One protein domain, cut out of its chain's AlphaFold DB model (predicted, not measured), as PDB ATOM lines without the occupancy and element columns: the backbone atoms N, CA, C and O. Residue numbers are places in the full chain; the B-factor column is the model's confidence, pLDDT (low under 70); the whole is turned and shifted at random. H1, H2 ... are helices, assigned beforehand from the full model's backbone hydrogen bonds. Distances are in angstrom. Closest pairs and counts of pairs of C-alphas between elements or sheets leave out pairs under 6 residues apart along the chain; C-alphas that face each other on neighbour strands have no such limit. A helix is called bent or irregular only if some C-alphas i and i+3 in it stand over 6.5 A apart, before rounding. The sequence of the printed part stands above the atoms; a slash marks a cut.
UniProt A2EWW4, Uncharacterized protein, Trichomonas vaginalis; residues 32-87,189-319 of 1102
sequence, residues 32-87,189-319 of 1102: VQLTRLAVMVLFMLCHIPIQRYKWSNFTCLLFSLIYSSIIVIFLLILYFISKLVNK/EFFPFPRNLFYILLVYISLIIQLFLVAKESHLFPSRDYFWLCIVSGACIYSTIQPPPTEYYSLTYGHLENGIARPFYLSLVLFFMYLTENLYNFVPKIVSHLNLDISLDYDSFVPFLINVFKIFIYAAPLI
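What this domain is: This is residues 32 to 87 and 189 to 319 of the 1102 residues of an uncharacterized protein of Trichomonas vaginalis (UniProt A2EWW4). The longest helix, H5, folds back into H6 as a long helical hairpin; residues 258 to 274 of H5 cross a core pair of antiparallel helices, H3 and H4, while its far end reaches away from them. H2 packs beside H3, and H1 crosses H4. The printed part has 187 residues with seven named helices, H1 to H7 in chain order, and no named strand: all helix. It is compact, with a radius of gyration of the C-alphas of 18.8 A, but elongated, spanning 68 by 37 by 30 A.

Where its parts are: Find C-alpha 258 at (-34.818, 9.160, -108.129); from there H5 runs 42.6 A to residue 290, with a kink of 50 degrees near residue 279. H6 is residues 298 to 314, and H7, residues 316 to 319, ends at C-alpha 319, (-43.924, 18.978, -108.619). H3 is residues 197 to 220, 35.5 A; H4, residues 223 to 241; H2, residues 57 to 85, 41.3 A; H1, residues 32 to 51, 31.2 A. H3 is irregular, C-alphas 216 and 219 being 7.1 A apart; H1 and H5 are only just so, at 6.9 A for C-alphas 46 and 49 and 6.7 A for 259 and 262.

How they stand to each other: H5 and H6 form a hairpin, closest at the C-alphas of Met 273 and Ile 306, 5.9 A. H5 touches H3 at a steep tilt of 51 degrees, closest at C-alphas 210 and 267, 4.6 A. H2, H3 and H4 form an up and down bundle, each running against the one before. H1 touches H4 at 49 degrees, a steep tilt, closest at C-alphas 44 and 234, 4.5 A. H7 is near H5. Every O i to N i+4 pair is within hydrogen-bond range in H2, but 11 of 16 in H1, 18 of 20 in H3, 13 of 15 in H4, 24 of 29 in H5 and 12 of 13 in H6; H7 is too short for one.

The domain as a whole: The farthest C-alphas, Lys 87 and Asp 293, are 68.7 A apart. Residues 88 to 188 are not printed; C-alphas 87 and 189 are 18.0 A apart across this cut. The link from H4 to H5 is long. Look for pLDDT under 70 at residues 246 to 254, 287 and 290 to 295.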
ATOM      1  N   VAL A  32     -50.640  -5.989-110.636       77.19
ATOM      2  CA  VAL A  32     -49.426  -5.294-110.178       77.19
ATOM      3  C   VAL A  32     -49.771  -3.875-109.724       77.19
ATOM      4  O   VAL A  32     -49.333  -3.455-108.656       77.19
ATOM      5  N   GLN A  33     -50.598  -3.151-110.486       78.56
ATOM      6  CA  GLN A  33     -51.055  -1.807-110.109       78.56
ATOM      7  C   GLN A  33     -51.833  -1.819-108.783       78.56
ATOM      8  O   GLN A  33     -51.579  -0.983-107.919       78.56
ATOM      9  N   LEU A  34     -52.724  -2.798-108.584       82.62
ATOM     10  CA  LEU A  34     -53.486  -2.959-107.343       82.62
ATOM     11  C   LEU A  34     -52.585  -3.281-106.141       82.62
ATOM     12  O   LEU A  34     -52.777  -2.700-105.075       82.62
ATOM     13  N   THR A  35     -51.570  -4.140-106.298       82.88
ATOM     14  CA  THR A  35     -50.580  -4.395-105.234       82.88
ATOM     15  C   THR A  35     -49.789  -3.133-104.886       82.88
ATOM     16  O   THR A  35     -49.639  -2.817-103.707       82.88
ATOM     17  N   ARG A  36     -49.326  -2.377-105.892       82.56
ATOM     18  CA  ARG A  36     -48.606  -1.105-105.696       82.56
ATOM     19  C   ARG A  36     -49.468  -0.074-104.956       82.56
ATOM     20  O   ARG A  36     -49.018   0.508-103.970       82.56
ATOM     21  N   LEU A  37     -50.730   0.084-105.364       85.25
ATOM     22  CA  LEU A  37     -51.699   0.962-104.704       85.25
ATOM     23  C   LEU A  37     -51.962   0.535-103.251       85.25
ATOM     24  O   LEU A  37     -51.947   1.378-102.358       85.25
ATOM     25  N   ALA A  38     -52.142  -0.763-102.989       89.75
ATOM     26  CA  ALA A  38     -52.354  -1.286-101.638       89.75
ATOM     27  C   ALA A  38     -51.147  -1.041-100.712       89.75
ATOM     28  O   ALA A  38     -51.332  -0.686 -99.549       89.75
ATOM     29  N   VAL A  39     -49.918  -1.166-101.227       89.00
ATOM     30  CA  VAL A  39     -48.682  -0.846-100.489       89.00
ATOM     31  C   VAL A  39     -48.578   0.656-100.192       89.00
ATOM     32  O   VAL A  39     -48.286   1.034 -99.058       89.00
ATOM     33  N   MET A  40     -48.892   1.525-101.157       89.00
ATOM     34  CA  MET A  40     -48.916   2.979-100.937       89.00
ATOM     35  C   MET A  40     -49.980   3.390 -99.901       89.00
ATOM     36  O   MET A  40     -49.706   4.201 -99.014       89.00
ATOM     37  N   VAL A  41     -51.176   2.792 -99.964       91.88
ATOM     38  CA  VAL A  41     -52.250   2.998 -98.977       91.88
ATOM     39  C   VAL A  41     -51.833   2.495 -97.593       91.88
ATOM     40  O   VAL A  41     -52.091   3.182 -96.609       91.88
ATOM     41  N   LEU A  42     -51.137   1.358 -97.489       94.38
ATOM     42  CA  LEU A  42     -50.606   0.869 -96.214       94.38
ATOM     43  C   LEU A  42     -49.661   1.897 -95.568       94.38
ATOM     44  O   LEU A  42     -49.817   2.201 -94.385       94.38
ATOM     45  N   PHE A  43     -48.741   2.491 -96.338       94.12
ATOM     46  CA  PHE A  43     -47.847   3.528 -95.812       94.12
ATOM     47  C   PHE A  43     -48.581   4.821 -95.426       94.12
ATOM     48  O   PHE A  43     -48.286   5.406 -94.386       94.12
ATOM     49  N   MET A  44     -49.599   5.232 -96.190       93.94
ATOM     50  CA  MET A  44     -50.483   6.345 -95.815       93.94
ATOM     51  C   MET A  44     -51.203   6.080 -94.477       93.94
ATOM     52  O   MET A  44     -51.253   6.960 -93.615       93.94
ATOM     53  N   LEU A  45     -51.741   4.871 -94.272       93.62
ATOM     54  CA  LEU A  45     -52.463   4.499 -93.047       93.62
ATOM     55  C   LEU A  45     -51.567   4.559 -91.797       93.62
ATOM     56  O   LEU A  45     -52.039   4.977 -90.738       93.62
ATOM     57  N   CYS A  46     -50.276   4.225 -91.913       92.25
ATOM     58  CA  CYS A  46     -49.307   4.317 -90.812       92.25
ATOM     59  C   CYS A  46     -49.124   5.743 -90.252       92.25
ATOM     60  O   CYS A  46     -48.725   5.885 -89.097       92.25
ATOM     61  N   HIS A  47     -49.442   6.792 -91.019       91.62
ATOM     62  CA  HIS A  47     -49.349   8.187 -90.568       91.62
ATOM     63  C   HIS A  47     -50.601   8.708 -89.840       91.62
ATOM     64  O   HIS A  47     -50.511   9.682 -89.087       91.62
ATOM     65  N   ILE A  48     -51.768   8.083 -90.030       90.69
ATOM     66  CA  ILE A  48     -53.047   8.556 -89.464       90.69
ATOM     67  C   ILE A  48     -53.055   8.647 -87.922       90.69
ATOM     68  O   ILE A  48     -53.636   9.605 -87.405       90.69
ATOM     69  N   PRO A  49     -52.420   7.735 -87.152       90.25
ATOM     70  CA  PRO A  49     -52.392   7.841 -85.694       90.25
ATOM     71  C   PRO A  49     -51.721   9.116 -85.169       90.25
ATOM     72  O   PRO A  49     -52.101   9.584 -84.100       90.25
ATOM     73  N   ILE A  50     -50.751   9.679 -85.900       90.00
ATOM     74  CA  ILE A  50     -49.848  10.721 -85.389       90.00
ATOM     75  C   ILE A  50     -50.622  11.981 -84.980       90.00
ATOM     76  O   ILE A  50     -50.544  12.393 -83.828       90.00
ATOM     77  N   GLN A  51     -51.446  12.548 -85.872       88.12
ATOM     78  CA  GLN A  51     -52.171  13.803 -85.608       88.12
ATOM     79  C   GLN A  51     -53.107  13.727 -84.383       88.12
ATOM     80  O   GLN A  51     -53.390  14.747 -83.755       88.12
ATOM     81  N   ARG A  52     -53.586  12.532 -84.006       86.88
ATOM     82  CA  ARG A  52     -54.471  12.361 -82.838       86.88
ATOM     83  C   ARG A  52     -53.766  12.590 -81.500       86.88
ATOM     84  O   ARG A  52     -54.448  12.779 -80.495       86.88
ATOM     85  N   TYR A  53     -52.436  12.573 -81.468       85.88
ATOM     86  CA  TYR A  53     -51.649  12.664 -80.245       85.88
ATOM     87  C   TYR A  53     -50.570  13.740 -80.387       85.88
ATOM     88  O   TYR A  53     -49.728  13.673 -81.275       85.88
ATOM     89  N   LYS A  54     -50.536  14.716 -79.469       88.12
ATOM     90  CA  LYS A  54     -49.449  15.708 -79.405       88.12
ATOM     91  C   LYS A  54     -48.155  15.038 -78.928       88.12
ATOM     92  O   LYS A  54     -47.861  15.010 -77.735       88.12
ATOM     93  N   TRP A  55     -47.428  14.432 -79.859       93.31
ATOM     94  CA  TRP A  55     -46.196  13.695 -79.600       93.31
ATOM     95  C   TRP A  55     -45.045  14.610 -79.172       93.31
ATOM     96  O   TRP A  55     -44.893  15.732 -79.652       93.31
ATOM     97  N   SER A  56     -44.207  14.106 -78.263       95.31
ATOM     98  CA  SER A  56     -42.947  14.766 -77.915       95.31
ATOM     99  C   SER A  56     -41.931  14.601 -79.050       95.31
ATOM    100  O   SER A  56     -42.002  13.629 -79.802       95.31
ATOM    101  N   ASN A  57     -40.924  15.478 -79.128       94.69
ATOM    102  CA  ASN A  57     -39.835  15.334 -80.107       94.69
ATOM    103  C   ASN A  57     -39.163  13.939 -80.025       94.69
ATOM    104  O   ASN A  57     -38.814  13.365 -81.053       94.69
ATOM    105  N   PHE A  58     -39.039  13.360 -78.820       96.62
ATOM    106  CA  PHE A  58     -38.531  11.996 -78.621       96.62
ATOM    107  C   PHE A  58     -39.482  10.929 -79.184       96.62
ATOM    108  O   PHE A  58     -39.035   9.987 -79.828       96.62
ATOM    109  N   THR A  59     -40.796  11.092 -79.001       96.06
ATOM    110  CA  THR A  59     -41.815  10.191 -79.564       96.06
ATOM    111  C   THR A  59     -41.807  10.229 -81.096       96.06
ATOM    112  O   THR A  59     -41.822   9.172 -81.724       96.06
ATOM    113  N   CYS A  60     -41.702  11.420 -81.700       95.81
ATOM    114  CA  CYS A  60     -41.559  11.578 -83.151       95.81
ATOM    115  C   CYS A  60     -40.287  10.893 -83.671       95.81
ATOM    116  O   CYS A  60     -40.347  10.162 -84.660       95.81
ATOM    117  N   LEU A  61     -39.147  11.073 -82.994       96.50
ATOM    118  CA  LEU A  61     -37.885  10.428 -83.366       96.50
ATOM    119  C   LEU A  61     -37.960   8.898 -83.239       96.50
ATOM    120  O   LEU A  61     -37.548   8.192 -84.156       96.50
ATOM    121  N   LEU A  62     -38.531   8.383 -82.148       96.94
ATOM    122  CA  LEU A  62     -38.692   6.947 -81.910       96.94
ATOM    123  C   LEU A  62     -39.594   6.289 -82.966       96.94
ATOM    124  O   LEU A  62     -39.220   5.261 -83.525       96.94
ATOM    125  N   PHE A  63     -40.740   6.903 -83.287       95.62
ATOM    126  CA  PHE A  63     -41.598   6.463 -84.394       95.62
ATOM    127  C   PHE A  63     -40.825   6.426 -85.717       95.62
ATOM    128  O   PHE A  63     -40.865   5.424 -86.429       95.62
ATOM    129  N   SER A  64     -40.084   7.496 -86.013       96.75
ATOM    130  CA  SER A  64     -39.341   7.646 -87.266       96.75
ATOM    131  C   SER A  64     -38.263   6.582 -87.422       96.75
ATOM    132  O   SER A  64     -38.171   5.980 -88.484       96.75
ATOM    133  N   LEU A  65     -37.504   6.301 -86.356       97.31
ATOM    134  CA  LEU A  65     -36.488   5.246 -86.314       97.31
ATOM    135  C   LEU A  65     -37.095   3.849 -86.476       97.31
ATOM    136  O   LEU A  65     -36.584   3.053 -87.260       97.31
ATOM    137  N   ILE A  66     -38.186   3.536 -85.766       96.62
ATOM    138  CA  ILE A  66     -38.854   2.228 -85.870       96.62
ATOM    139  C   ILE A  66     -39.391   2.017 -87.290       96.62
ATOM    140  O   ILE A  66     -39.157   0.974 -87.900       96.62
ATOM    141  N   TYR A  67     -40.095   3.007 -87.836       95.94
ATOM    142  CA  TYR A  67     -40.796   2.865 -89.107       95.94
ATOM    143  C   TYR A  67     -39.839   2.875 -90.312       95.94
ATOM    144  O   TYR A  67     -39.970   2.020 -91.191       95.94
ATOM    145  N   SER A  68     -38.801   3.722 -90.313       96.56
ATOM    146  CA  SER A  68     -37.728   3.647 -91.318       96.56
ATOM    147  C   SER A  68     -36.928   2.344 -91.222       96.56
ATOM    148  O   SER A  68     -36.562   1.792 -92.258       96.56
ATOM    149  N   SER A  69     -36.716   1.798 -90.016       96.56
ATOM    150  CA  SER A  69     -36.051   0.497 -89.839       96.56
ATOM    151  C   SER A  69     -36.837  -0.641 -90.488       96.56
ATOM    152  O   SER A  69     -36.237  -1.489 -91.140       96.56
ATOM    153  N   ILE A  70     -38.172  -0.652 -90.380       96.00
ATOM    154  CA  ILE A  70     -39.031  -1.649 -91.049       96.00
ATOM    155  C   ILE A  70     -38.861  -1.571 -92.576       96.00
ATOM    156  O   ILE A  70     -38.648  -2.595 -93.229       96.00
ATOM    157  N   ILE A  71     -38.895  -0.360 -93.141       94.38
ATOM    158  CA  ILE A  71     -38.714  -0.122 -94.584       94.38
ATOM    159  C   ILE A  71     -37.307  -0.551 -95.040       94.38
ATOM    160  O   ILE A  71     -37.153  -1.188 -96.082       94.38
ATOM    161  N   VAL A  72     -36.276  -0.275 -94.242       94.31
ATOM    162  CA  VAL A  72     -34.885  -0.628 -94.565       94.31
ATOM    163  C   VAL A  72     -34.592  -2.116 -94.386       94.31
ATOM    164  O   VAL A  72     -33.865  -2.676 -95.201       94.31
ATOM    165  N   ILE A  73     -35.208  -2.798 -93.420       95.81
ATOM    166  CA  ILE A  73     -35.174  -4.266 -93.328       95.81
ATOM    167  C   ILE A  73     -35.790  -4.882 -94.591       95.81
ATOM    168  O   ILE A  73     -35.207  -5.799 -95.168       95.81
ATOM    169  N   PHE A  74     -36.910  -4.343 -95.082       93.62
ATOM    170  CA  PHE A  74     -37.512  -4.782 -96.341       93.62
ATOM    171  C   PHE A  74     -36.594  -4.525 -97.554       93.62
ATOM    172  O   PHE A  74     -36.374  -5.431 -98.357       93.62
ATOM    173  N   LEU A  75     -35.968  -3.347 -97.655       92.25
ATOM    174  CA  LEU A  75     -34.984  -3.036 -98.705       92.25
ATOM    175  C   LEU A  75     -33.727  -3.919 -98.640       92.25
ATOM    176  O   LEU A  75     -33.196  -4.301 -99.682       92.25
ATOM    177  N   LEU A  76     -33.264  -4.285 -97.442       94.62
ATOM    178  CA  LEU A  76     -32.167  -5.237 -97.252       94.62
ATOM    179  C   LEU A  76     -32.574  -6.650 -97.688       94.62
ATOM    180  O   LEU A  76     -31.790  -7.324 -98.351       94.62
ATOM    181  N   ILE A  77     -33.803  -7.086 -97.397       93.62
ATOM    182  CA  ILE A  77     -34.346  -8.353 -97.906       93.62
ATOM    183  C   ILE A  77     -34.398  -8.333 -99.443       93.62
ATOM    184  O   ILE A  77     -33.901  -9.267-100.071       93.62
ATOM    185  N   LEU A  78     -34.895  -7.254-100.062       90.44
ATOM    186  CA  LEU A  78     -34.872  -7.083-101.522       90.44
ATOM    187  C   LEU A  78     -33.441  -7.072-102.091       90.44
ATOM    188  O   LEU A  78     -33.200  -7.672-103.136       90.44
ATOM    189  N   TYR A  79     -32.474  -6.461-101.399       92.56
ATOM    190  CA  TYR A  79     -31.055  -6.477-101.773       92.56
ATOM    191  C   TYR A  79     -30.444  -7.885-101.710       92.56
ATOM    192  O   TYR A  79     -29.756  -8.306-102.642       92.56
ATOM    193  N   PHE A  80     -30.708  -8.652-100.649       92.06
ATOM    194  CA  PHE A  80     -30.215 -10.025-100.547       92.06
ATOM    195  C   PHE A  80     -30.885 -10.947-101.569       92.06
ATOM    196  O   PHE A  80     -30.182 -11.709-102.230       92.06
ATOM    197  N   ILE A  81     -32.200 -10.821-101.785       89.56
ATOM    198  CA  ILE A  81     -32.897 -11.533-102.863       89.56
ATOM    199  C   ILE A  81     -32.295 -11.138-104.216       89.56
ATOM    200  O   ILE A  81     -31.948 -12.025-104.984       89.56
ATOM    201  N   SER A  82     -32.037  -9.855-104.483       87.25
ATOM    202  CA  SER A  82     -31.341  -9.399-105.695       87.25
ATOM    203  C   SER A  82     -29.990 -10.091-105.901       87.25
ATOM    204  O   SER A  82     -29.702 -10.594-106.988       87.25
ATOM    205  N   LYS A  83     -29.150 -10.173-104.863       88.94
ATOM    206  CA  LYS A  83     -27.839 -10.843-104.941       88.94
ATOM    207  C   LYS A  83     -27.932 -12.374-105.058       88.94
ATOM    208  O   LYS A  83     -26.926 -12.992-105.403       88.94
ATOM    209  N   LEU A  84     -29.099 -12.977-104.809       88.38
ATOM    210  CA  LEU A  84     -29.396 -14.387-105.097       88.38
ATOM    211  C   LEU A  84     -29.971 -14.569-106.513       88.38
ATOM    212  O   LEU A  84     -29.500 -15.430-107.245       88.38
ATOM    213  N   VAL A  85     -30.914 -13.719-106.928       86.06
ATOM    214  CA  VAL A  85     -31.521 -13.673-108.272       86.06
ATOM    215  C   VAL A  85     -30.443 -13.489-109.346       86.06
ATOM    216  O   VAL A  85     -30.364 -14.278-110.283       86.06
ATOM    217  N   ASN A  86     -29.520 -12.544-109.141       83.56
ATOM    218  CA  ASN A  86     -28.359 -12.312-110.013       83.56
ATOM    219  C   ASN A  86     -27.269 -13.408-109.924       83.56
ATOM    220  O   ASN A  86     -26.233 -13.296-110.571       83.56
ATOM    221  N   LYS A  87     -27.475 -14.451-109.106       87.75
ATOM    222  CA  LYS A  87     -26.686 -15.697-109.083       87.75
ATOM    223  C   LYS A  87     -27.487 -16.906-109.579       87.75
ATOM    224  O   LYS A  87     -26.984 -18.030-109.515       87.75
ATOM    225  N   GLU A 189     -40.091  -6.603-112.591       72.69
ATOM    226  CA  GLU A 189     -41.395  -5.935-112.782       72.69
ATOM    227  C   GLU A 189     -42.037  -5.450-111.462       72.69
ATOM    228  O   GLU A 189     -42.790  -4.466-111.465       72.69
ATOM    229  N   PHE A 190     -41.752  -6.110-110.332       72.38
ATOM    230  CA  PHE A 190     -42.251  -5.710-109.011       72.38
ATOM    231  C   PHE A 190     -41.294  -4.773-108.264       72.38
ATOM    232  O   PHE A 190     -41.744  -3.746-107.760       72.38
ATOM    233  N   PHE A 191     -40.001  -5.108-108.190       76.81
ATOM    234  CA  PHE A 191     -39.030  -4.421-107.333       76.81
ATOM    235  C   PHE A 191     -37.711  -4.122-108.070       76.81
ATOM    236  O   PHE A 191     -36.834  -4.993-108.137       76.81
ATOM    237  N   PRO A 192     -37.515  -2.897-108.601       74.94
ATOM    238  CA  PRO A 192     -36.206  -2.446-109.079       74.94
ATOM    239  C   PRO A 192     -35.145  -2.516-107.966       74.94
ATOM    240  O   PRO A 192     -35.384  -2.142-106.819       74.94
ATOM    241  N   PHE A 193     -33.955  -3.019-108.297       70.19
ATOM    242  CA  PHE A 193     -32.960  -3.392-107.290       70.19
ATOM    243  C   PHE A 193     -32.144  -2.212-106.729       70.19
ATOM    244  O   PHE A 193     -31.452  -1.547-107.506       70.19
ATOM    245  N   PRO A 194     -32.039  -2.042-105.393       73.38
ATOM    246  CA  PRO A 194     -30.952  -1.256-104.815       73.38
ATOM    247  C   PRO A 194     -29.607  -1.916-105.169       73.38
ATOM    248  O   PRO A 194     -29.351  -3.065-104.815       73.38
ATOM    249  N   ARG A 195     -28.728  -1.219-105.903       71.56
ATOM    250  CA  ARG A 195     -27.475  -1.809-106.424       71.56
ATOM    251  C   ARG A 195     -26.376  -1.946-105.359       71.56
ATOM    252  O   ARG A 195     -25.548  -2.859-105.455       71.56
ATOM    253  N   ASN A 196     -26.365  -1.069-104.352       85.12
ATOM    254  CA  ASN A 196     -25.361  -1.012-103.286       85.12
ATOM    255  C   ASN A 196     -25.991  -0.724-101.903       85.12
ATOM    256  O   ASN A 196     -27.122  -0.251-101.802       85.12
ATOM    257  N   LEU A 197     -25.245  -1.010-100.828       88.44
ATOM    258  CA  LEU A 197     -25.680  -0.753 -99.445       88.44
ATOM    259  C   LEU A 197     -25.681   0.745 -99.085       88.44
ATOM    260  O   LEU A 197     -26.424   1.162 -98.202       88.44
ATOM    261  N   PHE A 198     -24.878   1.558 -99.777       84.81
ATOM    262  CA  PHE A 198     -24.787   3.002 -99.541       84.81
ATOM    263  C   PHE A 198     -26.099   3.725 -99.883       84.81
ATOM    264  O   PHE A 198     -26.573   4.533 -99.091       84.81
ATOM    265  N   TYR A 199     -26.751   3.360-100.991       86.31
ATOM    266  CA  TYR A 199     -28.094   3.827-101.338       86.31
ATOM    267  C   TYR A 199     -29.114   3.492-100.240       86.31
ATOM    268  O   TYR A 199     -29.901   4.348 -99.854       86.31
ATOM    269  N   ILE A 200     -29.062   2.279 -99.676       92.25
ATOM    270  CA  ILE A 200     -29.965   1.860 -98.590       92.25
ATOM    271  C   ILE A 200     -29.718   2.689 -97.315       92.25
ATOM    272  O   ILE A 200     -30.671   3.056 -96.630       92.25
ATOM    273  N   LEU A 201     -28.464   3.055 -97.023       91.44
ATOM    274  CA  LEU A 201     -28.122   3.970 -95.928       91.44
ATOM    275  C   LEU A 201     -28.631   5.403 -96.179       91.44
ATOM    276  O   LEU A 201     -29.173   6.020 -95.265       91.44
ATOM    277  N   LEU A 202     -28.510   5.924 -97.405       88.88
ATOM    278  CA  LEU A 202     -29.064   7.237 -97.770       88.88
ATOM    279  C   LEU A 202     -30.598   7.254 -97.686       88.88
ATOM    280  O   LEU A 202     -31.168   8.197 -97.138       88.88
ATOM    281  N   VAL A 203     -31.261   6.187 -98.149       92.06
ATOM    282  CA  VAL A 203     -32.703   5.975 -97.961       92.06
ATOM    283  C   VAL A 203     -33.063   5.969 -96.475       92.06
ATOM    284  O   VAL A 203     -33.992   6.669 -96.086       92.06
ATOM    285  N   TYR A 204     -32.322   5.243 -95.627       95.19
ATOM    286  CA  TYR A 204     -32.576   5.201 -94.181       95.19
ATOM    287  C   TYR A 204     -32.545   6.600 -93.555       95.19
ATOM    288  O   TYR A 204     -33.490   6.995 -92.874       95.19
ATOM    289  N   ILE A 205     -31.490   7.370 -93.839       93.94
ATOM    290  CA  ILE A 205     -31.311   8.734 -93.327       93.94
ATOM    291  C   ILE A 205     -32.430   9.653 -93.839       93.94
ATOM    292  O   ILE A 205     -33.058  10.350 -93.040       93.94
ATOM    293  N   SER A 206     -32.736   9.617 -95.140       93.56
ATOM    294  CA  SER A 206     -33.796  10.449 -95.720       93.56
ATOM    295  C   SER A 206     -35.184  10.094 -95.180       93.56
ATOM    296  O   SER A 206     -35.993  10.996 -94.977       93.56
ATOM    297  N   LEU A 207     -35.463   8.814 -94.913       95.62
ATOM    298  CA  LEU A 207     -36.717   8.378 -94.297       95.62
ATOM    299  C   LEU A 207     -36.810   8.817 -92.833       95.62
ATOM    300  O   LEU A 207     -37.862   9.297 -92.432       95.62
ATOM    301  N   ILE A 208     -35.740   8.718 -92.034       97.31
ATOM    302  CA  ILE A 208     -35.751   9.228 -90.648       97.31
ATOM    303  C   ILE A 208     -36.103  10.721 -90.634       97.31
ATOM    304  O   ILE A 208     -36.956  11.132 -89.849       97.31
ATOM    305  N   ILE A 209     -35.479  11.516 -91.509       96.44
ATOM    306  CA  ILE A 209     -35.711  12.964 -91.592       96.44
ATOM    307  C   ILE A 209     -37.147  13.258 -92.061       96.44
ATOM    308  O   ILE A 209     -37.850  14.013 -91.388       96.44
ATOM    309  N   GLN A 210     -37.615  12.617 -93.140       96.38
ATOM    310  CA  GLN A 210     -38.986  12.774 -93.645       96.38
ATOM    311  C   GLN A 210     -40.014  12.446 -92.558       96.38
ATOM    312  O   GLN A 210     -40.904  13.247 -92.281       96.38
ATOM    313  N   LEU A 211     -39.899  11.272 -91.933       96.88
ATOM    314  CA  LEU A 211     -40.848  10.792 -90.931       96.88
ATOM    315  C   LEU A 211     -40.849  11.671 -89.677       96.88
ATOM    316  O   LEU A 211     -41.920  11.949 -89.136       96.88
ATOM    317  N   PHE A 212     -39.677  12.156 -89.252       97.50
ATOM    318  CA  PHE A 212     -39.553  13.031 -88.089       97.50
ATOM    319  C   PHE A 212     -40.247  14.367 -88.335       97.50
ATOM    320  O   PHE A 212     -41.018  14.818 -87.488       97.50
ATOM    321  N   LEU A 213     -40.020  14.970 -89.505       96.94
ATOM    322  CA  LEU A 213     -40.627  16.240 -89.886       96.94
ATOM    323  C   LEU A 213     -42.135  16.096 -90.139       96.94
ATOM    324  O   LEU A 213     -42.905  16.881 -89.600       96.94
ATOM    325  N   VAL A 214     -42.593  15.049 -90.838       96.75
ATOM    326  CA  VAL A 214     -44.035  14.760 -90.995       96.75
ATOM    327  C   VAL A 214     -44.713  14.591 -89.633       96.75
ATOM    328  O   VAL A 214     -45.821  15.089 -89.433       96.75
ATOM    329  N   ALA A 215     -44.057  13.930 -88.673       96.38
ATOM    330  CA  ALA A 215     -44.606  13.769 -87.333       96.38
ATOM    331  C   ALA A 215     -44.597  15.076 -86.521       96.38
ATOM    332  O   ALA A 215     -45.576  15.376 -85.836       96.38
ATOM    333  N   LYS A 216     -43.524  15.869 -86.613       96.44
ATOM    334  CA  LYS A 216     -43.352  17.138 -85.892       96.44
ATOM    335  C   LYS A 216     -44.294  18.236 -86.405       96.44
ATOM    336  O   LYS A 216     -45.020  18.836 -85.609       96.44
ATOM    337  N   GLU A 217     -44.351  18.426 -87.719       95.56
ATOM    338  CA  GLU A 217     -45.152  19.464 -88.377       95.56
ATOM    339  C   GLU A 217     -46.644  19.104 -88.469       95.56
ATOM    340  O   GLU A 217     -47.459  19.974 -88.767       95.56
ATOM    341  N   SER A 218     -47.030  17.852 -88.174       95.25
ATOM    342  CA  SER A 218     -48.419  17.345 -88.231       95.25
ATOM    343  C   SER A 218     -49.461  18.259 -87.569       95.25
ATOM    344  O   SER A 218     -50.614  18.319 -88.002       95.25
ATOM    345  N   HIS A 219     -49.049  18.995 -86.536       94.12
ATOM    346  CA  HIS A 219     -49.884  19.902 -85.760       94.12
ATOM    347  C   HIS A 219     -50.246  21.215 -86.490       94.12
ATOM    348  O   HIS A 219     -51.229  21.854 -86.117       94.12
ATOM    349  N   LEU A 220     -49.502  21.605 -87.537       93.62
ATOM    350  CA  LEU A 220     -49.765  22.797 -88.360       93.62
ATOM    351  C   LEU A 220     -50.865  22.576 -89.415       93.62
ATOM    352  O   LEU A 220     -51.282  23.530 -90.085       93.62
ATOM    353  N   PHE A 221     -51.328  21.335 -89.594       95.25
ATOM    354  CA  PHE A 221     -52.284  20.939 -90.629       95.25
ATOM    355  C   PHE A 221     -53.655  20.592 -90.019       95.25
ATOM    356  O   PHE A 221     -53.726  19.736 -89.136       95.25
ATOM    357  N   PRO A 222     -54.767  21.172 -90.511       94.88
ATOM    358  CA  PRO A 222     -56.118  20.655 -90.277       94.88
ATOM    359  C   PRO A 222     -56.260  19.189 -90.722       94.88
ATOM    360  O   PRO A 222     -55.542  18.743 -91.609       94.88
ATOM    361  N   SER A 223     -57.201  18.412 -90.175       94.62
ATOM    362  CA  SER A 223     -57.280  16.959 -90.450       94.62
ATOM    363  C   SER A 223     -57.481  16.563 -91.919       94.62
ATOM    364  O   SER A 223     -56.954  15.535 -92.339       94.62
ATOM    365  N   ARG A 224     -58.174  17.380 -92.725       94.50
ATOM    366  CA  ARG A 224     -58.264  17.187 -94.187       94.50
ATOM    367  C   ARG A 224     -56.896  17.353 -94.860       94.50
ATOM    368  O   ARG A 224     -56.509  16.554 -95.705       94.50
ATOM    369  N   ASP A 225     -56.172  18.385 -94.457       94.31
ATOM    370  CA  ASP A 225     -54.908  18.803 -95.059       94.31
ATOM    371  C   ASP A 225     -53.766  17.873 -94.607       94.31
ATOM    372  O   ASP A 225     -52.875  17.531 -95.381       94.31
ATOM    373  N   TYR A 226     -53.850  17.365 -93.373       95.69
ATOM    374  CA  TYR A 226     -52.980  16.317 -92.850       95.69
ATOM    375  C   TYR A 226     -53.222  14.967 -93.535       95.69
ATOM    376  O   TYR A 226     -52.267  14.257 -93.831       95.69
ATOM    377  N   PHE A 227     -54.471  14.613 -93.857       95.62
ATOM    378  CA  PHE A 227     -54.752  13.416 -94.657       95.62
ATOM    379  C   PHE A 227     -54.084  13.487 -96.042       95.62
ATOM    380  O   PHE A 227     -53.539  12.487 -96.508       95.62
ATOM    381  N   TRP A 228     -54.023  14.672 -96.659       95.19
ATOM    382  CA  TRP A 228     -53.223  14.875 -97.868       95.19
ATOM    383  C   TRP A 228     -51.714  14.719 -97.617       95.19
ATOM    384  O   TRP A 228     -51.044  14.016 -98.371       95.19
ATOM    385  N   LEU A 229     -51.180  15.276 -96.523       95.75
ATOM    386  CA  LEU A 229     -49.783  15.052 -96.121       95.75
ATOM    387  C   LEU A 229     -49.465  13.554 -95.923       95.75
ATOM    388  O   LEU A 229     -48.393  13.107 -96.325       95.75
ATOM    389  N   CYS A 230     -50.397  12.753 -95.391       95.75
ATOM    390  CA  CYS A 230     -50.260  11.293 -95.305       95.75
ATOM    391  C   CYS A 230     -50.172  10.623 -96.685       95.75
ATOM    392  O   CYS A 230     -49.389   9.686 -96.846       95.75
ATOM    393  N   ILE A 231     -50.952  11.080 -97.676       94.56
ATOM    394  CA  ILE A 231     -50.900  10.567 -99.058       94.56
ATOM    395  C   ILE A 231     -49.536  10.883 -99.676       94.56
ATOM    396  O   ILE A 231     -48.857   9.974-100.153       94.56
ATOM    397  N   VAL A 232     -49.102  12.148 -99.615       94.50
ATOM    398  CA  VAL A 232     -47.807  12.586-100.162       94.50
ATOM    399  C   VAL A 232     -46.654  11.849 -99.473       94.50
ATOM    400  O   VAL A 232     -45.781  11.308-100.148       94.50
ATOM    401  N   SER A 233     -46.674  11.745 -98.140       95.62
ATOM    402  CA  SER A 233     -45.656  11.019 -97.368       95.62
ATOM    403  C   SER A 233     -45.624   9.522 -97.701       95.62
ATOM    404  O   SER A 233     -44.545   8.968 -97.907       95.62
ATOM    405  N   GLY A 234     -46.788   8.876 -97.840       94.88
ATOM    406  CA  GLY A 234     -46.899   7.474 -98.256       94.88
ATOM    407  C   GLY A 234     -46.367   7.222 -99.671       94.88
ATOM    408  O   GLY A 234     -45.662   6.237 -99.894       94.88
ATOM    409  N   ALA A 235     -46.621   8.139-100.612       92.50
ATOM    410  CA  ALA A 235     -46.070   8.086-101.967       92.50
ATOM    411  C   ALA A 235     -44.541   8.295-101.996       92.50
ATOM    412  O   ALA A 235     -43.845   7.588-102.730       92.50
ATOM    413  N   CYS A 236     -44.013   9.198-101.159       93.31
ATOM    414  CA  CYS A 236     -42.572   9.404-100.970       93.31
ATOM    415  C   CYS A 236     -41.890   8.162-100.368       93.31
ATOM    416  O   CYS A 236     -40.858   7.719-100.862       93.31
ATOM    417  N   ILE A 237     -42.481   7.544 -99.340       94.62
ATOM    418  CA  ILE A 237     -41.968   6.287 -98.770       94.62
ATOM    419  C   ILE A 237     -41.936   5.200 -99.846       94.62
ATOM    420  O   ILE A 237     -40.920   4.525-100.024       94.62
ATOM    421  N   TYR A 238     -43.027   5.066-100.601       92.50
ATOM    422  CA  TYR A 238     -43.143   4.071-101.657       92.50
ATOM    423  C   TYR A 238     -42.085   4.257-102.769       92.50
ATOM    424  O   TYR A 238     -41.571   3.251-103.262       92.50
ATOM    425  N   SER A 239     -41.635   5.485-103.078       91.00
ATOM    426  CA  SER A 239     -40.580   5.689-104.091       91.00
ATOM    427  C   SER A 239     -39.203   5.192-103.670       91.00
ATOM    428  O   SER A 239     -38.380   4.885-104.527       91.00
ATOM    429  N   THR A 240     -38.939   5.039-102.370       91.06
ATOM    430  CA  THR A 240     -37.679   4.423-101.915       91.06
ATOM    431  C   THR A 240     -37.611   2.927-102.236       91.06
ATOM    432  O   THR A 240     -36.524   2.401-102.484       91.06
ATOM    433  N   ILE A 241     -38.776   2.266-102.264       89.31
ATOM    434  CA  ILE A 241     -38.971   0.839-102.568       89.31
ATOM    435  C   ILE A 241     -39.081   0.603-104.072       89.31
ATOM    436  O   ILE A 241     -38.524  -0.365-104.589       89.31
ATOM    437  N   GLN A 242     -39.785   1.488-104.771       87.38
ATOM    438  CA  GLN A 242     -39.864   1.493-106.220       87.38
ATOM    439  C   GLN A 242     -39.518   2.892-106.737       87.38
ATOM    440  O   GLN A 242     -40.418   3.714-106.887       87.38
ATOM    441  N   PRO A 243     -38.239   3.178-107.042       86.75
ATOM    442  CA  PRO A 243     -37.878   4.380-107.775       86.75
ATOM    443  C   PRO A 243     -38.670   4.478-109.090       86.75
ATOM    444  O   PRO A 243     -38.918   3.449-109.736       86.75
ATOM    445  N   PRO A 244     -39.079   5.689-109.503       82.38
ATOM    446  CA  PRO A 244     -39.665   5.896-110.820       82.38
ATOM    447  C   PRO A 244     -38.618   5.588-111.912       82.38
ATOM    448  O   PRO A 244     -37.424   5.816-111.696       82.38
ATOM    449  N   PRO A 245     -39.028   5.072-113.088       71.50
ATOM    450  CA  PRO A 245     -38.088   4.744-114.164       71.50
ATOM    451  C   PRO A 245     -37.415   5.998-114.743       71.50
ATOM    452  O   PRO A 245     -36.247   5.951-115.117       71.50
ATOM    453  N   THR A 246     -38.133   7.121-114.754       67.00
ATOM    454  CA  THR A 246     -37.667   8.443-115.176       67.00
ATOM    455  C   THR A 246     -38.099   9.500-114.160       67.00
ATOM    456  O   THR A 246     -39.162   9.397-113.551       67.00
ATOM    457  N   GLU A 247     -37.265  10.522-113.997       65.50
ATOM    458  CA  GLU A 247     -37.605  11.819-113.402       65.50
ATOM    459  C   GLU A 247     -37.151  12.876-114.411       65.50
ATOM    460  O   GLU A 247     -36.095  12.706-115.018       65.50
ATOM    461  N   TYR A 248     -37.908  13.960-114.599       60.03
ATOM    462  CA  TYR A 248     -37.690  14.898-115.717       60.03
ATOM    463  C   TYR A 248     -36.374  15.703-115.637       60.03
ATOM    464  O   TYR A 248     -36.001  16.351-116.609       60.03
ATOM    465  N   TYR A 249     -35.652  15.641-114.510       55.56
ATOM    466  CA  TYR A 249     -34.293  16.189-114.351       55.56
ATOM    467  C   TYR A 249     -33.261  15.123-113.939       55.56
ATOM    468  O   TYR A 249     -32.176  15.452-113.454       55.56
ATOM    469  N   SER A 250     -33.584  13.838-114.109       52.78
ATOM    470  CA  SER A 250     -32.606  12.753-114.036       52.78
ATOM    471  C   SER A 250     -31.996  12.560-115.419       52.78
ATOM    472  O   SER A 250     -32.618  11.931-116.266       52.78
ATOM    473  N   LEU A 251     -30.761  13.037-115.612       50.12
ATOM    474  CA  LEU A 251     -29.968  12.909-116.856       50.12
ATOM    475  C   LEU A 251     -29.690  11.453-117.299       50.12
ATOM    476  O   LEU A 251     -28.992  11.204-118.278       50.12
ATOM    477  N   THR A 252     -30.163  10.481-116.522       50.12
ATOM    478  CA  THR A 252     -29.902   9.052-116.669       50.12
ATOM    479  C   THR A 252     -31.171   8.252-116.357       50.12
ATOM    480  O   THR A 252     -31.864   8.487-115.356       50.12
ATOM    481  N   TYR A 253     -31.493   7.287-117.221       55.72
ATOM    482  CA  TYR A 253     -32.688   6.447-117.097       55.72
ATOM    483  C   TYR A 253     -32.509   5.392-115.992       55.72
ATOM    484  O   TYR A 253     -31.471   4.739-115.886       55.72
ATOM    485  N   GLY A 254     -33.530   5.186-115.156       64.00
ATOM    486  CA  GLY A 254     -33.519   4.167-114.101       64.00
ATOM    487  C   GLY A 254     -32.523   4.415-112.959       64.00
ATOM    488  O   GLY A 254     -32.140   3.466-112.265       64.00
ATOM    489  N   HIS A 255     -32.080   5.659-112.750       72.38
ATOM    490  CA  HIS A 255     -31.175   6.002-111.654       72.38
ATOM    491  C   HIS A 255     -31.844   5.848-110.280       72.38
ATOM    492  O   HIS A 255     -32.951   6.322-110.040       72.38
ATOM    493  N   LEU A 256     -31.150   5.196-109.341       73.75
ATOM    494  CA  LEU A 256     -31.727   4.865-108.032       73.75
ATOM    495  C   LEU A 256     -31.999   6.099-107.163       73.75
ATOM    496  O   LEU A 256     -32.958   6.092-106.398       73.75
ATOM    497  N   GLU A 257     -31.206   7.167-107.300       79.50
ATOM    498  CA  GLU A 257     -31.378   8.417-106.534       79.50
ATOM    499  C   GLU A 257     -32.767   9.054-106.730       79.50
ATOM    500  O   GLU A 257     -33.270   9.720-105.822       79.50
ATOM    501  N   ASN A 258     -33.444   8.748-107.841       82.56
ATOM    502  CA  ASN A 258     -34.818   9.160-108.129       82.56
ATOM    503  C   ASN A 258     -35.819   8.635-107.077       82.56
ATOM    504  O   ASN A 258     -36.832   9.271-106.804       82.56
ATOM    505  N   GLY A 259     -35.518   7.511-106.414       87.12
ATOM    506  CA  GLY A 259     -36.323   7.001-105.301       87.12
ATOM    507  C   GLY A 259     -36.224   7.833-104.018       87.12
ATOM    508  O   GLY A 259     -37.164   7.834-103.221       87.12
ATOM    509  N   ILE A 260     -35.117   8.564-103.834       90.19
ATOM    510  CA  ILE A 260     -34.853   9.441-102.679       90.19
ATOM    511  C   ILE A 260     -35.347  10.874-102.945       90.19
ATOM    512  O   ILE A 260     -35.711  11.567-101.996       90.19
ATOM    513  N   ALA A 261     -35.424  11.316-104.208       87.62
ATOM    514  CA  ALA A 261     -35.863  12.667-104.589       87.62
ATOM    515  C   ALA A 261     -37.173  13.114-103.908       87.62
ATOM    516  O   ALA A 261     -37.244  14.230-103.396       87.62
ATOM    517  N   ARG A 262     -38.183  12.239-103.818       89.25
ATOM    518  CA  ARG A 262     -39.493  12.548-103.205       89.25
ATOM    519  C   ARG A 262     -39.427  12.659-101.670       89.25
ATOM    520  O   ARG A 262     -39.806  13.715-101.159       89.25
ATOM    521  N   PRO A 263     -38.879  11.672-100.925       92.69
ATOM    522  CA  PRO A 263     -38.531  11.828 -99.511       92.69
ATOM    523  C   PRO A 263     -37.734  13.090 -99.200       92.69
ATOM    524  O   PRO A 263     -38.036  13.784 -98.229       92.69
ATOM    525  N   PHE A 264     -36.732  13.400-100.023       90.69
ATOM    526  CA  PHE A 264     -35.863  14.553 -99.831       90.69
ATOM    527  C   PHE A 264     -36.609  15.873-100.060       90.69
ATOM    528  O   PHE A 264     -36.523  16.766 -99.222       90.69
ATOM    529  N   TYR A 265     -37.398  15.980-101.133       90.81
ATOM    530  CA  TYR A 265     -38.260  17.134-101.400       90.81
ATOM    531  C   TYR A 265     -39.235  17.397-100.244       90.81
ATOM    532  O   TYR A 265     -39.277  18.510 -99.715       90.81
ATOM    533  N   LEU A 266     -39.971  16.373 -99.795       94.31
ATOM    534  CA  LEU A 266     -40.923  16.524 -98.693       94.31
ATOM    535  C   LEU A 266     -40.211  16.889 -97.380       94.31
ATOM    536  O   LEU A 266     -40.688  17.751 -96.643       94.31
ATOM    537  N   SER A 267     -39.045  16.290 -97.120       95.00
ATOM    538  CA  SER A 267     -38.185  16.657 -95.988       95.00
ATOM    539  C   SER A 267     -37.757  18.121 -96.054       95.00
ATOM    540  O   SER A 267     -37.813  18.811 -95.046       95.00
ATOM    541  N   LEU A 268     -37.351  18.613 -97.224       89.81
ATOM    542  CA  LEU A 268     -36.872  19.981 -97.407       89.81
ATOM    543  C   LEU A 268     -37.995  21.010 -97.209       89.81
ATOM    544  O   LEU A 268     -37.796  21.988 -96.491       89.81
ATOM    545  N   VAL A 269     -39.189  20.769 -97.760       91.81
ATOM    546  CA  VAL A 269     -40.350  21.657 -97.563       91.81
ATOM    547  C   VAL A 269     -40.766  21.705 -96.088       91.81
ATOM    548  O   VAL A 269     -40.921  22.791 -95.531       91.81
ATOM    549  N   LEU A 270     -40.879  20.552 -95.420       95.31
ATOM    550  CA  LEU A 270     -41.231  20.497 -93.995       95.31
ATOM    551  C   LEU A 270     -40.109  21.023 -93.083       95.31
ATOM    552  O   LEU A 270     -40.391  21.589 -92.032       95.31
ATOM    553  N   PHE A 271     -38.841  20.899 -93.483       94.19
ATOM    554  CA  PHE A 271     -37.719  21.504 -92.766       94.19
ATOM    555  C   PHE A 271     -37.787  23.033 -92.822       94.19
ATOM    556  O   PHE A 271     -37.554  23.682 -91.805       94.19
ATOM    557  N   PHE A 272     -38.155  23.620 -93.965       89.69
ATOM    558  CA  PHE A 272     -38.369  25.065 -94.055       89.69
ATOM    559  C   PHE A 272     -39.631  25.532 -93.310       89.69
ATOM    560  O   PHE A 272     -39.604  26.625 -92.745       89.69
ATOM    561  N   MET A 273     -40.687  24.713 -93.201       93.94
ATOM    562  CA  MET A 273     -41.814  24.983 -92.285       93.94
ATOM    563  C   MET A 273     -41.349  25.038 -90.828       93.94
ATOM    564  O   MET A 273     -41.514  26.070 -90.177       93.94
ATOM    565  N   TYR A 274     -40.672  23.983 -90.369       94.19
ATOM    566  CA  TYR A 274     -40.117  23.888 -89.020       94.19
ATOM    567  C   TYR A 274     -39.153  25.047 -88.722       94.19
ATOM    568  O   TYR A 274     -39.213  25.669 -87.660       94.19
ATOM    569  N   LEU A 275     -38.283  25.392 -89.678       89.81
ATOM    570  CA  LEU A 275     -37.390  26.542 -89.569       89.81
ATOM    571  C   LEU A 275     -38.194  27.838 -89.411       89.81
ATOM    572  O   LEU A 275     -37.888  28.620 -88.521       89.81
ATOM    573  N   THR A 276     -39.239  28.048 -90.211       88.44
ATOM    574  CA  THR A 276     -40.092  29.250 -90.161       88.44
ATOM    575  C   THR A 276     -40.827  29.385 -88.821       88.44
ATOM    576  O   THR A 276     -40.819  30.468 -88.235       88.44
ATOM    577  N   GLU A 277     -41.382  28.294 -88.276       90.44
ATOM    578  CA  GLU A 277     -42.001  28.272 -86.937       90.44
ATOM    579  C   GLU A 277     -40.984  28.652 -85.838       90.44
ATOM    580  O   GLU A 277     -41.271  29.426 -84.920       90.44
ATOM    581  N   ASN A 278     -39.750  28.151 -85.939       89.56
ATOM    582  CA  ASN A 278     -38.706  28.432 -84.953       89.56
ATOM    583  C   ASN A 278     -38.049  29.810 -85.150       89.56
ATOM    584  O   ASN A 278     -37.619  30.419 -84.168       89.56
ATOM    585  N   LEU A 279     -38.030  30.353 -86.372       81.31
ATOM    586  CA  LEU A 279     -37.568  31.714 -86.661       81.31
ATOM    587  C   LEU A 279     -38.441  32.760 -85.954       81.31
ATOM    588  O   LEU A 279     -37.880  33.716 -85.426       81.31
ATOM    589  N   TYR A 280     -39.753  32.541 -85.798       81.12
ATOM    590  CA  TYR A 280     -40.608  33.386 -84.945       81.12
ATOM    591  C   TYR A 280     -40.055  33.535 -83.511       81.12
ATOM    592  O   TYR A 280     -40.083  34.607 -82.919       81.12
ATOM    593  N   ASN A 281     -39.480  32.462 -82.956       82.81
ATOM    594  CA  ASN A 281     -38.934  32.430 -81.595       82.81
ATOM    595  C   ASN A 281     -37.450  32.831 -81.499       82.81
ATOM    596  O   ASN A 281     -36.949  33.090 -80.396       82.81
ATOM    597  N   PHE A 282     -36.728  32.824 -82.623       78.44
ATOM    598  CA  PHE A 282     -35.276  33.007 -82.685       78.44
ATOM    599  C   PHE A 282     -34.872  34.354 -83.292       78.44
ATOM    600  O   PHE A 282     -33.965  34.998 -82.769       78.44
ATOM    601  N   VAL A 283     -35.569  34.835 -84.325       76.75
ATOM    602  CA  VAL A 283     -35.253  36.111 -84.982       76.75
ATOM    603  C   VAL A 283     -35.470  37.307 -84.053       76.75
ATOM    604  O   VAL A 283     -34.533  38.088 -83.951       76.75
ATOM    605  N   PRO A 284     -36.559  37.444 -83.265       76.00
ATOM    606  CA  PRO A 284     -36.667  38.537 -82.292       76.00
ATOM    607  C   PRO A 284     -35.542  38.533 -81.243       76.00
ATOM    608  O   PRO A 284     -35.103  39.592 -80.791       76.00
ATOM    609  N   LYS A 285     -35.010  37.352 -80.890       80.19
ATOM    610  CA  LYS A 285     -33.839  37.224 -80.002       80.19
ATOM    611  C   LYS A 285     -32.552  37.649 -80.704       80.19
ATOM    612  O   LYS A 285     -31.765  38.362 -80.097       80.19
ATOM    613  N   ILE A 286     -32.356  37.276 -81.971       71.44
ATOM    614  CA  ILE A 286     -31.254  37.791 -82.796       71.44
ATOM    615  C   ILE A 286     -31.367  39.314 -82.902       71.44
ATOM    616  O   ILE A 286     -30.481  40.006 -82.429       71.44
ATOM    617  N   VAL A 287     -32.463  39.839 -83.447       69.69
ATOM    618  CA  VAL A 287     -32.724  41.266 -83.700       69.69
ATOM    619  C   VAL A 287     -32.459  42.130 -82.461       69.69
ATOM    620  O   VAL A 287     -31.728  43.114 -82.558       69.69
ATOM    621  N   SER A 288     -32.928  41.706 -81.280       72.44
ATOM    622  CA  SER A 288     -32.631  42.383 -80.005       72.44
ATOM    623  C   SER A 288     -31.170  42.260 -79.544       72.44
ATOM    624  O   SER A 288     -30.640  43.211 -78.980       72.44
ATOM    625  N   HIS A 289     -30.472  41.151 -79.822       70.62
ATOM    626  CA  HIS A 289     -29.019  41.045 -79.602       70.62
ATOM    627  C   HIS A 289     -28.193  41.826 -80.644       70.62
ATOM    628  O   HIS A 289     -27.043  42.167 -80.370       70.62
ATOM    629  N   LEU A 290     -28.747  42.099 -81.830       60.53
ATOM    630  CA  LEU A 290     -28.092  42.853 -82.905       60.53
ATOM    631  C   LEU A 290     -28.336  44.366 -82.822       60.53
ATOM    632  O   LEU A 290     -27.617  45.116 -83.476       60.53
ATOM    633  N   ASN A 291     -29.318  44.812 -82.029       60.84
ATOM    634  CA  ASN A 291     -29.870  46.174 -82.069       60.84
ATOM    635  C   ASN A 291     -30.295  46.580 -83.494       60.84
ATOM    636  O   ASN A 291     -29.965  47.662 -83.977       60.84
ATOM    637  N   LEU A 292     -30.991  45.671 -84.182       60.84
ATOM    638  CA  LEU A 292     -31.603  45.938 -85.479       60.84
ATOM    639  C   LEU A 292     -32.996  46.542 -85.279       60.84
ATOM    640  O   LEU A 292     -33.910  45.823 -84.884       60.84
ATOM    641  N   ASP A 293     -33.197  47.808 -85.644       57.56
ATOM    642  CA  ASP A 293     -34.535  48.415 -85.752       57.56
ATOM    643  C   ASP A 293     -35.259  47.950 -87.041       57.56
ATOM    644  O   ASP A 293     -35.735  48.733 -87.858       57.56
ATOM    645  N   ILE A 294     -35.331  46.628 -87.247       62.94
ATOM    646  CA  ILE A 294     -36.078  45.993 -88.341       62.94
ATOM    647  C   ILE A 294     -37.411  45.482 -87.787       62.94
ATOM    648  O   ILE A 294     -37.534  44.337 -87.337       62.94
ATOM    649  N   SER A 295     -38.429  46.341 -87.837       63.88
ATOM    650  CA  SER A 295     -39.812  46.017 -87.471       63.88
ATOM    651  C   SER A 295     -40.515  45.207 -88.570       63.88
ATOM    652  O   SER A 295     -41.404  45.702 -89.264       63.88
ATOM    653  N   LEU A 296     -40.103  43.951 -88.747       70.44
ATOM    654  CA  LEU A 296     -40.872  42.973 -89.519       70.44
ATOM    655  C   LEU A 296     -42.131  42.570 -88.739       70.44
ATOM    656  O   LEU A 296     -42.053  42.216 -87.564       70.44
ATOM    657  N   ASP A 297     -43.279  42.567 -89.414       79.12
ATOM    658  CA  ASP A 297     -44.511  41.970 -88.896       79.12
ATOM    659  C   ASP A 297     -44.420  40.437 -89.002       79.12
ATOM    660  O   ASP A 297     -44.820  39.825 -89.997       79.12
ATOM    661  N   TYR A 298     -43.835  39.815 -87.976       80.81
ATOM    662  CA  TYR A 298     -43.705  38.360 -87.886       80.81
ATOM    663  C   TYR A 298     -45.065  37.652 -87.778       80.81
ATOM    664  O   TYR A 298     -45.177  36.524 -88.260       80.81
ATOM    665  N   ASP A 299     -46.087  38.307 -87.212       84.44
ATOM    666  CA  ASP A 299     -47.435  37.750 -87.048       84.44
ATOM    667  C   ASP A 299     -48.156  37.602 -88.396       84.44
ATOM    668  O   ASP A 299     -48.886  36.630 -88.594       84.44
ATOM    669  N   SER A 300     -47.895  38.487 -89.363       84.38
ATOM    670  CA  SER A 300     -48.327  38.303 -90.758       84.38
ATOM    671  C   SER A 300     -47.373  37.410 -91.567       84.38
ATOM    672  O   SER A 300     -47.814  36.546 -92.333       84.38
ATOM    673  N   PHE A 301     -46.056  37.594 -91.419       80.38
ATOM    674  CA  PHE A 301     -45.050  36.972 -92.290       80.38
ATOM    675  C   PHE A 301     -44.879  35.460 -92.068       80.38
ATOM    676  O   PHE A 301     -44.745  34.701 -93.033       80.38
ATOM    677  N   VAL A 302     -44.916  34.990 -90.817       86.50
ATOM    678  CA  VAL A 302     -44.732  33.562 -90.496       86.50
ATOM    679  C   VAL A 302     -45.918  32.710 -90.975       86.50
ATOM    680  O   VAL A 302     -45.674  31.714 -91.663       86.50
ATOM    681  N   PRO A 303     -47.194  33.082 -90.741       88.69
ATOM    682  CA  PRO A 303     -48.336  32.381 -91.331       88.69
ATOM    683  C   PRO A 303     -48.368  32.437 -92.862       88.69
ATOM    684  O   PRO A 303     -48.750  31.447 -93.486       88.69
ATOM    685  N   PHE A 304     -47.935  33.546 -93.476       87.00
ATOM    686  CA  PHE A 304     -47.783  33.642 -94.932       87.00
ATOM    687  C   PHE A 304     -46.819  32.568 -95.456       87.00
ATOM    688  O   PHE A 304     -47.230  31.732 -96.261       87.00
ATOM    689  N   LEU A 305     -45.589  32.499 -94.931       83.50
ATOM    690  CA  LEU A 305     -44.611  31.471 -95.309       83.50
ATOM    691  C   LEU A 305     -45.081  30.039 -94.992       83.50
ATOM    692  O   LEU A 305     -44.903  29.136 -95.805       83.50
ATOM    693  N   ILE A 306     -45.751  29.801 -93.862       90.44
ATOM    694  CA  ILE A 306     -46.333  28.480 -93.559       90.44
ATOM    695  C   ILE A 306     -47.387  28.082 -94.610       90.44
ATOM    696  O   ILE A 306     -47.473  26.910 -94.986       90.44
ATOM    697  N   ASN A 307     -48.158  29.038 -95.135       90.50
ATOM    698  CA  ASN A 307     -49.106  28.788 -96.220       90.50
ATOM    699  C   ASN A 307     -48.415  28.567 -97.581       90.50
ATOM    700  O   ASN A 307     -48.891  27.730 -98.348       90.50
ATOM    701  N   VAL A 308     -47.265  29.203 -97.850       85.88
ATOM    702  CA  VAL A 308     -46.402  28.888 -99.013       85.88
ATOM    703  C   VAL A 308     -46.034  27.407 -99.038       85.88
ATOM    704  O   VAL A 308     -46.295  26.703-100.014       85.88
ATOM    705  N   PHE A 309     -45.469  26.901 -97.944       91.19
ATOM    706  CA  PHE A 309     -45.014  25.513 -97.888       91.19
ATOM    707  C   PHE A 309     -46.175  24.505 -97.913       91.19
ATOM    708  O   PHE A 309     -46.046  23.434 -98.506       91.19
ATOM    709  N   LYS A 310     -47.355  24.872 -97.390       92.75
ATOM    710  CA  LYS A 310     -48.592  24.096 -97.590       92.75
ATOM    711  C   LYS A 310     -48.990  24.009 -99.066       92.75
ATOM    712  O   LYS A 310     -49.331  22.919 -99.518       92.75
ATOM    713  N   ILE A 311     -48.888  25.098 -99.837       90.25
ATOM    714  CA  ILE A 311     -49.139  25.078-101.291       90.25
ATOM    715  C   ILE A 311     -48.157  24.137-102.002       90.25
ATOM    716  O   ILE A 311     -48.593  23.338-102.828       90.25
ATOM    717  N   PHE A 312     -46.873  24.127-101.631       87.62
ATOM    718  CA  PHE A 312     -45.898  23.163-102.168       87.62
ATOM    719  C   PHE A 312     -46.224  21.695-101.817       87.62
ATOM    720  O   PHE A 312     -45.966  20.794-102.620       87.62
ATOM    721  N   ILE A 313     -46.854  21.428-100.671       93.12
ATOM    722  CA  ILE A 313     -47.340  20.085-100.302       93.12
ATOM    723  C   ILE A 313     -48.619  19.713-101.076       93.12
ATOM    724  O   ILE A 313     -48.771  18.564-101.495       93.12
ATOM    725  N   TYR A 314     -49.522  20.662-101.345       91.50
ATOM    726  CA  TYR A 314     -50.691  20.426-102.206       91.50
ATOM    727  C   TYR A 314     -50.291  20.199-103.672       91.50
ATOM    728  O   TYR A 314     -50.799  19.285-104.318       91.50
ATOM    729  N   ALA A 315     -49.319  20.962-104.173       87.38
ATOM    730  CA  ALA A 315     -48.757  20.824-105.513       87.38
ATOM    731  C   ALA A 315     -47.781  19.638-105.664       87.38
ATOM    732  O   ALA A 315     -47.312  19.382-106.773       87.38
ATOM    733  N   ALA A 316     -47.492  18.886-104.593       87.88
ATOM    734  CA  ALA A 316     -46.503  17.807-104.596       87.88
ATOM    735  C   ALA A 316     -46.642  16.778-105.744       87.88
ATOM    736  O   ALA A 316     -45.600  16.401-106.270       87.88
ATOM    737  N   PRO A 317     -47.841  16.352-106.207       82.00
ATOM    738  CA  PRO A 317     -47.942  15.447-107.357       82.00
ATOM    739  C   PRO A 317     -47.454  16.083-108.669       82.00
ATOM    740  O   PRO A 317     -46.718  15.449-109.421       82.00
ATOM    741  N   LEU A 318     -47.798  17.353-108.915       76.69
ATOM    742  CA  LEU A 318     -47.372  18.115-110.097       76.69
ATOM    743  C   LEU A 318     -45.861  18.394-110.059       76.69
ATOM    744  O   LEU A 318     -45.157  18.222-111.051       76.69
ATOM    745  N   ILE A 319     -45.354  18.769-108.884       75.44
ATOM    746  CA  ILE A 319     -43.924  18.978-108.619       75.44
ATOM    747  C   ILE A 319     -43.155  17.651-108.772       75.44
ATOM    748  O   ILE A 319     -42.057  17.652-109.326       75.44
TER     749      ILE A 319